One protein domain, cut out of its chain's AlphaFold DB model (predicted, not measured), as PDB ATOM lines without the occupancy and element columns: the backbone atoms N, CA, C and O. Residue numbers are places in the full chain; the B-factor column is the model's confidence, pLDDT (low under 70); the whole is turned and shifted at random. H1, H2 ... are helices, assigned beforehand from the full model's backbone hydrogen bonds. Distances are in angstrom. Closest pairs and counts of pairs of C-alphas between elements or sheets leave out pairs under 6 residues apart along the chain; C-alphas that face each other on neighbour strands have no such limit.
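This is residues 75 to 157 of the 168 residues of an uncharacterized protein of Pseudomonas poae (UniProt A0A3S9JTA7). A small compact body of two helices side by side, H1 and H2, is crossed by one long helix, H3, whose last part sticks out beyond the body as an arm, residues 147 to 154. H1 touches both of the other helices, and H2 and H3 are joined by a tight link. The printed part has 83 residues with three named helices in the order H1, H2, H3 and no named strand, and the class is all helix. The whole is only just compact, close to loose, with a radius of gyration of the C-alphas of 14.2 A, and it is elongated, spanning 46 by 29 by 23 A.

Begin at C-alpha 75, at (11.329, -44.834, 45.255), and go along residues 75 to 85, which hold no named helix. Find C-alpha 86 at (-8.601, -51.580, 50.796); from there H1 runs through residues 86 to 99, 19.9 A from first to last C-alpha. After residues 100 to 112, look for H2 at residues 113 to 123, 15.8 A long. H3 then takes residues 128 to 154 and is the longest helix, 40.0 A from C-alpha 128 at (9.350, -36.138, 43.210) to C-alpha 154 at (-14.799, -45.553, 73.669).

Start at Tyr 93 in H1 and look across to Leu 117 in H2: their C-alphas, the closest of the two helices, are 6.0 A apart. H1 and H2 touch at a shallow tilt of 25 degrees and run the same way. H1 also touches H3, which meets it with residues 138 to 142 alone. The closest C-alphas there are those of Val 92 and Leu 138, 6.9 A apart, and the helices stand at a steep tilt of 51 degrees, opposite ways. H2 and H3 are close but not clearly touching; their closest C-alphas, those of Ile 121 and Lys 131, are 7.7 A apart, at a shallow tilt of 31 degrees, opposite ways. In H1 and H2 every O i to N i+4 pair is within hydrogen-bond range; in H3 it is 22 of 23.

The C-alphas of Gln 125 and Asp 157 are the two farthest apart, at 47.2 A. Residues 147 to 157, of which 147 to 154 belong to H3, stand free; without them the body of 72 residues spans 32 by 26 by 22 A. The link from H1 to H2, residues 100 to 112, is long, and the link from H2 to H3 is tight. The printed part has no cut. In the B-factor column, look for pLDDT under 70 at residues 102 to 108 and 148 to 157; the mean of the printed part of this model is 84.2.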
ATOM      1  N   PRO A  75      10.815 -43.557  44.761       92.56
ATOM      2  CA  PRO A  75      11.329 -44.834  45.255       92.56
ATOM      3  C   PRO A  75      10.245 -45.642  45.986       92.56
ATOM      4  O   PRO A  75       9.437 -45.053  46.701       92.56
ATOM      5  N   GLU A  76      10.264 -46.977  45.876       90.88
ATOM      6  CA  GLU A  76       9.242 -47.865  46.478       90.88
ATOM      7  C   GLU A  76       9.021 -47.602  47.972       90.88
ATOM      8  O   GLU A  76       7.881 -47.460  48.402       90.88
ATOM      9  N   ARG A  77      10.101 -47.353  48.725       91.75
ATOM     10  CA  ARG A  77      10.053 -46.988  50.154       91.75
ATOM     11  C   ARG A  77       9.125 -45.818  50.507       91.75
ATOM     12  O   ARG A  77       8.662 -45.718  51.637       91.75
ATOM     13  N   GLN A  78       8.881 -44.893  49.573       93.94
ATOM     14  CA  GLN A  78       7.973 -43.755  49.787       93.94
ATOM     15  C   GLN A  78       6.491 -44.165  49.682       93.94
ATOM     16  O   GLN A  78       5.611 -43.406  50.078       93.94
ATOM     17  N   LEU A  79       6.211 -45.366  49.176       95.12
ATOM     18  CA  LEU A  79       4.873 -45.921  48.965       95.12
ATOM     19  C   LEU A  79       4.550 -47.083  49.915       95.12
ATOM     20  O   LEU A  79       3.391 -47.480  50.000       95.12
ATOM     21  N   ASP A  80       5.529 -47.603  50.662       94.38
ATOM     22  CA  ASP A  80       5.365 -48.763  51.557       94.38
ATOM     23  C   ASP A  80       4.261 -48.586  52.606       94.38
ATOM     24  O   ASP A  80       3.658 -49.561  53.050       94.38
ATOM     25  N   TRP A  81       3.957 -47.343  52.989       95.81
ATOM     26  CA  TRP A  81       2.894 -47.051  53.951       95.81
ATOM     27  C   TRP A  81       1.483 -47.303  53.399       95.81
ATOM     28  O   TRP A  81       0.550 -47.429  54.190       95.81
ATOM     29  N   LEU A  82       1.321 -47.416  52.074       95.31
ATOM     30  CA  LEU A  82       0.074 -47.780  51.393       95.31
ATOM     31  C   LEU A  82      -0.143 -49.300  51.444       95.31
ATOM     32  O   LEU A  82      -0.205 -49.968  50.411       95.31
ATOM     33  N   ASN A  83      -0.151 -49.888  52.638       94.19
ATOM     34  CA  ASN A  83      -0.229 -51.339  52.818       94.19
ATOM     35  C   ASN A  83      -1.208 -51.776  53.919       94.19
ATOM     36  O   ASN A  83      -1.133 -52.902  54.397       94.19
ATOM     37  N   GLU A  84      -2.136 -50.904  54.315       92.25
ATOM     38  CA  GLU A  84      -3.101 -51.150  55.398       92.25
ATOM     39  C   GLU A  84      -4.474 -51.651  54.898       92.25
ATOM     40  O   GLU A  84      -5.475 -51.582  55.609       92.25
ATOM     41  N   GLY A  85      -4.538 -52.166  53.667       92.56
ATOM     42  CA  GLY A  85      -5.745 -52.756  53.080       92.56
ATOM     43  C   GLY A  85      -6.625 -51.777  52.294       92.56
ATOM     44  O   GLY A  85      -6.313 -50.595  52.147       92.56
ATOM     45  N   SER A  86      -7.738 -52.290  51.757       93.25
ATOM     46  CA  SER A  86      -8.601 -51.580  50.796       93.25
ATOM     47  C   SER A  86      -9.100 -50.234  51.311       93.25
ATOM     48  O   SER A  86      -9.059 -49.259  50.568       93.25
ATOM     49  N   ARG A  87      -9.470 -50.147  52.594       93.00
ATOM     50  CA  ARG A  87      -9.956 -48.908  53.216       93.00
ATOM     51  C   ARG A  87      -8.952 -47.758  53.109       93.00
ATOM     52  O   ARG A  87      -9.343 -46.641  52.783       93.00
ATOM     53  N   GLN A  88      -7.670 -48.022  53.374       95.50
ATOM     54  CA  GLN A  88      -6.627 -47.007  53.225       95.50
ATOM     55  C   GLN A  88      -6.493 -46.597  51.762       95.50
ATOM     56  O   GLN A  88      -6.457 -45.410  51.458       95.50
ATOM     57  N   ILE A  89      -6.432 -47.576  50.860       95.94
ATOM     58  CA  ILE A  89      -6.264 -47.321  49.429       95.94
ATOM     59  C   ILE A  89      -7.398 -46.447  48.888       95.94
ATOM     60  O   ILE A  89      -7.132 -45.474  48.190       95.94
ATOM     61  N   GLU A  90      -8.645 -46.746  49.245       93.31
ATOM     62  CA  GLU A  90      -9.824 -45.995  48.809       93.31
ATOM     63  C   GLU A  90      -9.839 -44.572  49.379       93.31
ATOM     64  O   GLU A  90     -10.068 -43.604  48.651       93.31
ATOM     65  N   TRP A  91      -9.511 -44.425  50.668       95.19
ATOM     66  CA  TRP A  91      -9.417 -43.122  51.323       95.19
ATOM     67  C   TRP A  91      -8.321 -42.248  50.695       95.19
ATOM     68  O   TRP A  91      -8.559 -41.084  50.363       95.19
ATOM     69  N   VAL A  92      -7.124 -42.814  50.486       95.81
ATOM     70  CA  VAL A  92      -5.994 -42.093  49.883       95.81
ATOM     71  C   VAL A  92      -6.305 -41.745  48.436       95.81
ATOM     72  O   VAL A  92      -6.034 -40.620  48.032       95.81
ATOM     73  N   TYR A  93      -6.913 -42.659  47.675       92.31
ATOM     74  CA  TYR A  93      -7.342 -42.403  46.304       92.31
ATOM     75  C   TYR A  93      -8.225 -41.157  46.223       92.31
ATOM     76  O   TYR A  93      -7.884 -40.224  45.500       92.31
ATOM     77  N   GLN A  94      -9.294 -41.094  47.022       90.56
ATOM     78  CA  GLN A  94     -10.224 -39.960  47.008       90.56
ATOM     79  C   GLN A  94      -9.532 -38.634  47.344       90.56
ATOM     80  O   GLN A  94      -9.746 -37.623  46.669       90.56
ATOM     81  N   LYS A  95      -8.682 -38.624  48.377       93.06
ATOM     82  CA  LYS A  95      -7.954 -37.416  48.782       93.06
ATOM     83  C   LYS A  95      -6.925 -37.004  47.743       93.06
ATOM     84  O   LYS A  95      -6.861 -35.832  47.383       93.06
ATOM     85  N   PHE A  96      -6.154 -37.952  47.225       92.25
ATOM     86  CA  PHE A  96      -5.146 -37.687  46.210       92.25
ATOM     87  C   PHE A  96      -5.768 -37.099  44.940       92.25
ATOM     88  O   PHE A  96      -5.270 -36.098  44.438       92.25
ATOM     89  N   THR A  97      -6.887 -37.649  44.453       87.38
ATOM     90  CA  THR A  97      -7.559 -37.122  43.252       87.38
ATOM     91  C   THR A  97      -8.074 -35.696  43.446       87.38
ATOM     92  O   THR A  97      -7.982 -34.893  42.520       87.38
ATOM     93  N   GLN A  98      -8.550 -35.355  44.651       86.50
ATOM     94  CA  GLN A  98      -8.938 -33.982  44.995       86.50
ATOM     95  C   GLN A  98      -7.726 -33.041  44.968       86.50
ATOM     96  O   GLN A  98      -7.792 -31.977  44.363       86.50
ATOM     97  N   TYR A  99      -6.611 -33.448  45.582       84.56
ATOM     98  CA  TYR A  99      -5.383 -32.647  45.620       84.56
ATOM     99  C   TYR A  99      -4.762 -32.432  44.245       84.56
ATOM    100  O   TYR A  99      -4.344 -31.324  43.924       84.56
ATOM    101  N   ALA A 100      -4.682 -33.488  43.441       81.69
ATOM    102  CA  ALA A 100      -4.038 -33.433  42.139       81.69
ATOM    103  C   ALA A 100      -4.866 -32.638  41.110       81.69
ATOM    104  O   ALA A 100      -4.373 -32.397  40.010       81.69
ATOM    105  N   GLY A 101      -6.106 -32.239  41.436       73.62
ATOM    106  CA  GLY A 101      -7.012 -31.558  40.502       73.62
ATOM    107  C   GLY A 101      -7.314 -32.406  39.264       73.62
ATOM    108  O   GLY A 101      -7.599 -31.879  38.191       73.62
ATOM    109  N   TYR A 102      -7.174 -33.725  39.396       69.69
ATOM    110  CA  TYR A 102      -7.074 -34.639  38.270       69.69
ATOM    111  C   TYR A 102      -8.447 -35.213  37.922       69.69
ATOM    112  O   TYR A 102      -9.087 -35.850  38.759       69.69
ATOM    113  N   ASN A 103      -8.865 -35.038  36.666       58.09
ATOM    114  CA  ASN A 103     -10.067 -35.651  36.106       58.09
ATOM    115  C   ASN A 103      -9.629 -36.652  35.029       58.09
ATOM    116  O   ASN A 103      -9.230 -36.276  33.926       58.09
ATOM    117  N   TRP A 104      -9.573 -37.932  35.382       62.50
ATOM    118  CA  TRP A 104      -8.980 -38.941  34.517       62.50
ATOM    119  C   TRP A 104      -9.985 -39.495  33.505       62.50
ATOM    120  O   TRP A 104     -10.759 -40.391  33.830       62.50
ATOM    121  N   ASN A 105      -9.883 -39.066  32.249       56.47
ATOM    122  CA  ASN A 105     -10.525 -39.784  31.139       56.47
ATOM    123  C   ASN A 105      -9.759 -41.070  30.755       56.47
ATOM    124  O   ASN A 105     -10.333 -41.960  30.139       56.47
ATOM    125  N   ASN A 106      -8.487 -41.196  31.171       57.88
ATOM    126  CA  ASN A 106      -7.571 -42.269  30.757       57.88
ATOM    127  C   ASN A 106      -7.043 -43.137  31.919       57.88
ATOM    128  O   ASN A 106      -6.016 -43.797  31.765       57.88
ATOM    129  N   THR A 107      -7.679 -43.138  33.102       66.88
ATOM    130  CA  THR A 107      -7.276 -44.110  34.138       66.88
ATOM    131  C   THR A 107      -7.597 -45.522  33.648       66.88
ATOM    132  O   THR A 107      -8.741 -45.761  33.255       66.88
ATOM    133  N   PRO A 108      -6.651 -46.472  33.728       68.25
ATOM    134  CA  PRO A 108      -6.934 -47.873  33.445       68.25
ATOM    135  C   PRO A 108      -8.125 -48.382  34.244       68.25
ATOM    136  O   PRO A 108      -8.118 -48.351  35.477       68.25
ATOM    137  N   GLN A 109      -9.145 -48.864  33.539       72.88
ATOM    138  CA  GLN A 109     -10.316 -49.469  34.175       72.88
ATOM    139  C   GLN A 109     -10.054 -50.900  34.655       72.88
ATOM    140  O   GLN A 109     -10.826 -51.437  35.440       72.88
ATOM    141  N   ASP A 110      -8.958 -51.497  34.206       80.62
ATOM    142  CA  ASP A 110      -8.537 -52.881  34.412       80.62
ATOM    143  C   ASP A 110      -7.406 -53.038  35.445       80.62
ATOM    144  O   ASP A 110      -6.925 -54.149  35.690       80.62
ATOM    145  N   ILE A 111      -7.001 -51.937  36.085       86.62
ATOM    146  CA  ILE A 111      -6.080 -51.925  37.223       86.62
ATOM    147  C   ILE A 111      -6.865 -51.514  38.464       86.62
ATOM    148  O   ILE A 111      -7.600 -50.527  38.457       86.62
ATOM    149  N   PHE A 112      -6.696 -52.263  39.555       87.62
ATOM    150  CA  PHE A 112      -7.513 -52.128  40.759       87.62
ATOM    151  C   PHE A 112      -6.667 -51.951  42.018       87.62
ATOM    152  O   PHE A 112      -5.474 -52.253  42.048       87.62
ATOM    153  N   GLY A 113      -7.309 -51.463  43.080       90.62
ATOM    154  CA  GLY A 113      -6.712 -51.379  44.409       90.62
ATOM    155  C   GLY A 113      -5.409 -50.578  44.443       90.62
ATOM    156  O   GLY A 113      -5.322 -49.473  43.902       90.62
ATOM    157  N   LYS A 114      -4.406 -51.129  45.135       93.31
ATOM    158  CA  LYS A 114      -3.127 -50.462  45.409       93.31
ATOM    159  C   LYS A 114      -2.370 -50.109  44.131       93.31
ATOM    160  O   LYS A 114      -1.863 -48.995  44.032       93.31
ATOM    161  N   ASP A 115      -2.345 -51.009  43.152       91.44
ATOM    162  CA  ASP A 115      -1.628 -50.782  41.893       91.44
ATOM    163  C   ASP A 115      -2.233 -49.613  41.115       91.44
ATOM    164  O   ASP A 115      -1.500 -48.787  40.573       91.44
ATOM    165  N   ARG A 116      -3.567 -49.470  41.138       91.00
ATOM    166  CA  ARG A 116      -4.256 -48.333  40.510       91.00
ATOM    167  C   ARG A 116      -3.867 -47.018  41.172       91.00
ATOM    168  O   ARG A 116      -3.575 -46.045  40.482       91.00
ATOM    169  N   LEU A 117      -3.866 -46.989  42.504       93.00
ATOM    170  CA  LEU A 117      -3.480 -45.802  43.264       93.00
ATOM    171  C   LEU A 117      -2.024 -45.412  42.982       93.00
ATOM    172  O   LEU A 117      -1.752 -44.250  42.689       93.00
ATOM    173  N   ILE A 118      -1.102 -46.377  43.033       94.44
ATOM    174  CA  ILE A 118       0.320 -46.144  42.751       94.44
ATOM    175  C   ILE A 118       0.505 -45.620  41.329       94.44
ATOM    176  O   ILE A 118       1.207 -44.632  41.140       94.44
ATOM    177  N   LEU A 119      -0.165 -46.217  40.343       92.12
ATOM    178  CA  LEU A 119      -0.071 -45.769  38.960       92.12
ATOM    179  C   LEU A 119      -0.560 -44.324  38.779       92.12
ATOM    180  O   LEU A 119       0.074 -43.542  38.078       92.12
ATOM    181  N   ILE A 120      -1.658 -43.943  39.432       90.94
ATOM    182  CA  ILE A 120      -2.169 -42.564  39.394       90.94
ATOM    183  C   ILE A 120      -1.165 -41.586  40.012       90.94
ATOM    184  O   ILE A 120      -0.941 -40.506  39.464       90.94
ATOM    185  N   ILE A 121      -0.530 -41.967  41.123       93.25
ATOM    186  CA  ILE A 121       0.546 -41.183  41.740       93.25
ATOM    187  C   ILE A 121       1.742 -41.071  40.784       93.25
ATOM    188  O   ILE A 121       2.326 -39.997  40.641       93.25
ATOM    189  N   ASP A 122       2.109 -42.158  40.111       93.19
ATOM    190  CA  ASP A 122       3.246 -42.215  39.193       93.19
ATOM    191  C   ASP A 122       3.031 -41.357  37.944       93.19
ATOM    192  O   ASP A 122       3.943 -40.641  37.535       93.19
ATOM    193  N   LEU A 123       1.818 -41.356  37.393       90.31
ATOM    194  CA  LEU A 123       1.444 -40.552  36.227       90.31
ATOM    195  C   LEU A 123       1.168 -39.077  36.556       90.31
ATOM    196  O   LEU A 123       1.033 -38.263  35.643       90.31
ATOM    197  N   TRP A 124       1.081 -38.704  37.837       91.00
ATOM    198  CA  TRP A 124       0.923 -37.304  38.223       91.00
ATOM    199  C   TRP A 124       2.157 -36.492  37.799       91.00
ATOM    200  O   TRP A 124       3.269 -36.757  38.252       91.00
ATOM    201  N   GLN A 125       1.972 -35.510  36.919       88.50
ATOM    202  CA  GLN A 125       3.062 -34.767  36.271       88.50
ATOM    203  C   GLN A 125       3.618 -33.635  37.149       88.50
ATOM    204  O   GLN A 125       3.550 -32.460  36.801       88.50
ATOM    205  N   VAL A 126       4.164 -33.997  38.307       90.12
ATOM    206  CA  VAL A 126       4.929 -33.100  39.185       90.12
ATOM    207  C   VAL A 126       6.231 -33.784  39.595       90.12
ATOM    208  O   VAL A 126       6.354 -35.009  39.497       90.12
ATOM    209  N   ASP A 127       7.214 -33.010  40.046       90.25
ATOM    210  CA  ASP A 127       8.485 -33.579  40.489       90.25
ATOM    211  C   ASP A 127       8.342 -34.416  41.773       90.25
ATOM    212  O   ASP A 127       7.382 -34.307  42.545       90.25
ATOM    213  N   THR A 128       9.334 -35.271  42.022       93.19
ATOM    214  CA  THR A 128       9.350 -36.138  43.210       93.19
ATOM    215  C   THR A 128       9.288 -35.394  44.550       93.19
ATOM    216  O   THR A 128       8.794 -35.971  45.518       93.19
ATOM    217  N   THR A 129       9.743 -34.139  44.637       93.12
ATOM    218  CA  THR A 129       9.676 -33.347  45.874       93.12
ATOM    219  C   THR A 129       8.227 -33.020  46.188       93.12
ATOM    220  O   THR A 129       7.755 -33.311  47.290       93.12
ATOM    221  N   GLN A 130       7.495 -32.494  45.206       92.38
ATOM    222  CA  GLN A 130       6.077 -32.195  45.364       92.38
ATOM    223  C   GLN A 130       5.267 -33.468  45.627       92.38
ATOM    224  O   GLN A 130       4.469 -33.490  46.566       92.38
ATOM    225  N   LYS A 131       5.522 -34.560  44.886       94.19
ATOM    226  CA  LYS A 131       4.849 -35.846  45.145       94.19
ATOM    227  C   LYS A 131       5.058 -36.317  46.573       94.19
ATOM    228  O   LYS A 131       4.102 -36.703  47.244       94.19
ATOM    229  N   LYS A 132       6.307 -36.277  47.040       95.12
ATOM    230  CA  LYS A 132       6.656 -36.708  48.388       95.12
ATOM    231  C   LYS A 132       5.928 -35.878  49.442       95.12
ATOM    232  O   LYS A 132       5.304 -36.463  50.318       95.12
ATOM    233  N   LEU A 133       5.948 -34.549  49.331       94.94
ATOM    234  CA  LEU A 133       5.253 -33.667  50.274       94.94
ATOM    235  C   LEU A 133       3.750 -33.971  50.340       94.94
ATOM    236  O   LEU A 133       3.174 -34.036  51.428       94.94
ATOM    237  N   THR A 134       3.116 -34.212  49.191       94.81
ATOM    238  CA  THR A 134       1.703 -34.599  49.138       94.81
ATOM    239  C   THR A 134       1.458 -35.947  49.813       94.81
ATOM    240  O   THR A 134       0.539 -36.056  50.623       94.81
ATOM    241  N   LEU A 135       2.275 -36.966  49.537       96.00
ATOM    242  CA  LEU A 135       2.112 -38.284  50.160       96.00
ATOM    243  C   LEU A 135       2.398 -38.271  51.664       96.00
ATOM    244  O   LEU A 135       1.671 -38.918  52.414       96.00
ATOM    245  N   ASP A 136       3.398 -37.515  52.116       96.12
ATOM    246  CA  ASP A 136       3.703 -37.348  53.538       96.12
ATOM    247  C   ASP A 136       2.526 -36.676  54.267       96.12
ATOM    248  O   ASP A 136       2.093 -37.147  55.320       96.12
ATOM    249  N   SER A 137       1.928 -35.639  53.664       95.81
ATOM    250  CA  SER A 137       0.707 -35.007  54.181       95.81
ATOM    251  C   SER A 137      -0.468 -35.988  54.247       95.81
ATOM    252  O   SER A 137      -1.141 -36.086  55.275       95.81
ATOM    253  N   LEU A 138      -0.694 -36.775  53.189       96.38
ATOM    254  CA  LEU A 138      -1.754 -37.787  53.161       96.38
ATOM    255  C   LEU A 138      -1.539 -38.881  54.209       96.38
ATOM    256  O   LEU A 138      -2.501 -39.315  54.838       96.38
ATOM    257  N   LYS A 139      -0.292 -39.292  54.451       96.19
ATOM    258  CA  LYS A 139       0.057 -40.256  55.499       96.19
ATOM    259  C   LYS A 139      -0.268 -39.720  56.893       96.19
ATOM    260  O   LYS A 139      -0.835 -40.448  57.709       96.19
ATOM    261  N   ILE A 140       0.055 -38.454  57.168       95.12
ATOM    262  CA  ILE A 140      -0.291 -37.786  58.435       95.12
ATOM    263  C   ILE A 140      -1.813 -37.738  58.608       95.12
ATOM    264  O   ILE A 140      -2.328 -38.149  59.649       95.12
ATOM    265  N   GLN A 141      -2.537 -37.299  57.577       94.81
ATOM    266  CA  GLN A 141      -3.997 -37.218  57.603       94.81
ATOM    267  C   GLN A 141      -4.656 -38.595  57.773       94.81
ATOM    268  O   GLN A 141      -5.608 -38.724  58.540       94.81
ATOM    269  N   TRP A 142      -4.135 -39.638  57.121       95.06
ATOM    270  CA  TRP A 142      -4.609 -41.011  57.297       95.06
ATOM    271  C   TRP A 142      -4.420 -41.495  58.737       95.06
ATOM    272  O   TRP A 142      -5.331 -42.072  59.331       95.06
ATOM    273  N   ASN A 143      -3.258 -41.227  59.336       93.06
ATOM    274  CA  ASN A 143      -3.006 -41.586  60.729       93.06
ATOM    275  C   ASN A 143      -3.948 -40.852  61.694       93.06
ATOM    276  O   ASN A 143      -4.462 -41.484  62.615       93.06
ATOM    277  N   ALA A 144      -4.236 -39.572  61.442       90.75
ATOM    278  CA  ALA A 144      -5.217 -38.807  62.211       90.75
ATOM    279  C   ALA A 144      -6.656 -39.333  62.021       90.75
ATOM    280  O   ALA A 144      -7.419 -39.437  62.982       90.75
ATOM    281  N   HIS A 145      -7.021 -39.718  60.792       87.81
ATOM    282  CA  HIS A 145      -8.319 -40.325  60.486       87.81
ATOM    283  C   HIS A 145      -8.518 -41.632  61.268       87.81
ATOM    284  O   HIS A 145      -9.540 -41.809  61.926       87.81
ATOM    285  N   LYS A 146      -7.500 -42.502  61.291       86.06
ATOM    286  CA  LYS A 146      -7.514 -43.737  62.092       86.06
ATOM    287  C   LYS A 146      -7.585 -43.484  63.598       86.06
ATOM    288  O   LYS A 146      -8.248 -44.238  64.306       86.06
ATOM    289  N   SER A 147      -6.883 -42.472  64.119       71.81
ATOM    290  CA  SER A 147      -6.928 -42.177  65.557       71.81
ATOM    291  C   SER A 147      -8.303 -41.672  65.991       71.81
ATOM    292  O   SER A 147      -8.763 -42.053  67.065       71.81
ATOM    293  N   GLY A 148      -8.987 -40.901  65.136       61.62
ATOM    294  CA  GLY A 148     -10.369 -40.474  65.368       61.62
ATOM    295  C   GLY A 148     -11.354 -41.646  65.452       61.62
ATOM    296  O   GLY A 148     -12.231 -41.643  66.311       61.62
ATOM    297  N   ASP A 149     -11.165 -42.698  64.648       58.09
ATOM    298  CA  ASP A 149     -11.982 -43.918  64.752       58.09
ATOM    299  C   ASP A 149     -11.813 -44.635  66.099       58.09
ATOM    300  O   ASP A 149     -12.764 -45.219  66.621       58.09
ATOM    301  N   ASN A 150     -10.607 -44.613  66.674       53.88
ATOM    302  CA  ASN A 150     -10.368 -45.192  67.997       53.88
ATOM    303  C   ASN A 150     -11.032 -44.362  69.109       53.88
ATOM    304  O   ASN A 150     -11.499 -44.952  70.080       53.88
ATOM    305  N   THR A 151     -11.156 -43.038  68.961       50.44
ATOM    306  CA  THR A 151     -11.921 -42.198  69.903       50.44
ATOM    307  C   THR A 151     -13.404 -42.588  69.935       50.44
ATOM    308  O   THR A 151     -14.016 -42.596  70.999       50.44
ATOM    309  N   TYR A 152     -13.971 -43.019  68.803       47.03
ATOM    310  CA  TYR A 152     -15.352 -43.517  68.726       47.03
ATOM    311  C   TYR A 152     -15.546 -44.959  69.222       47.03
ATOM    312  O   TYR A 152     -16.685 -45.377  69.424       47.03
ATOM    313  N   LYS A 153     -14.475 -45.733  69.453       48.97
ATOM    314  CA  LYS A 153     -14.606 -47.039  70.122       48.97
ATOM    315  C   LYS A 153     -14.934 -46.894  71.607       48.97
ATOM    316  O   LYS A 153     -15.690 -47.714  72.105       48.97
ATOM    317  N   TRP A 154     -14.440 -45.845  72.274       47.34
ATOM    318  CA  TRP A 154     -14.799 -45.553  73.669       47.34
ATOM    319  C   TRP A 154     -16.311 -45.314  73.797       47.34
ATOM    320  O   TRP A 154     -16.963 -45.959  74.608       47.34
ATOM    321  N   PHE A 155     -16.910 -44.521  72.903       49.44
ATOM    322  CA  PHE A 155     -18.360 -44.280  72.924       49.44
ATOM    323  C   PHE A 155     -19.228 -45.543  72.757       49.44
ATOM    324  O   PHE A 155     -20.397 -45.509  73.117       49.44
ATOM    325  N   LYS A 156     -18.691 -46.661  72.244       50.16
ATOM    326  CA  LYS A 156     -19.447 -47.922  72.120       50.16
ATOM    327  C   LYS A 156     -19.482 -48.771  73.393       50.16
ATOM    328  O   LYS A 156     -20.313 -49.676  73.461       50.16
ATOM    329  N   ASP A 157     -18.621 -48.505  74.376       53.25
ATOM    330  CA  ASP A 157     -18.625 -49.236  75.652       53.25
ATOM    331  C   ASP A 157     -19.532 -48.586  76.713       53.25
ATOM    332  O   ASP A 157     -19.977 -49.273  77.638       53.25
TER     333      ASP A 157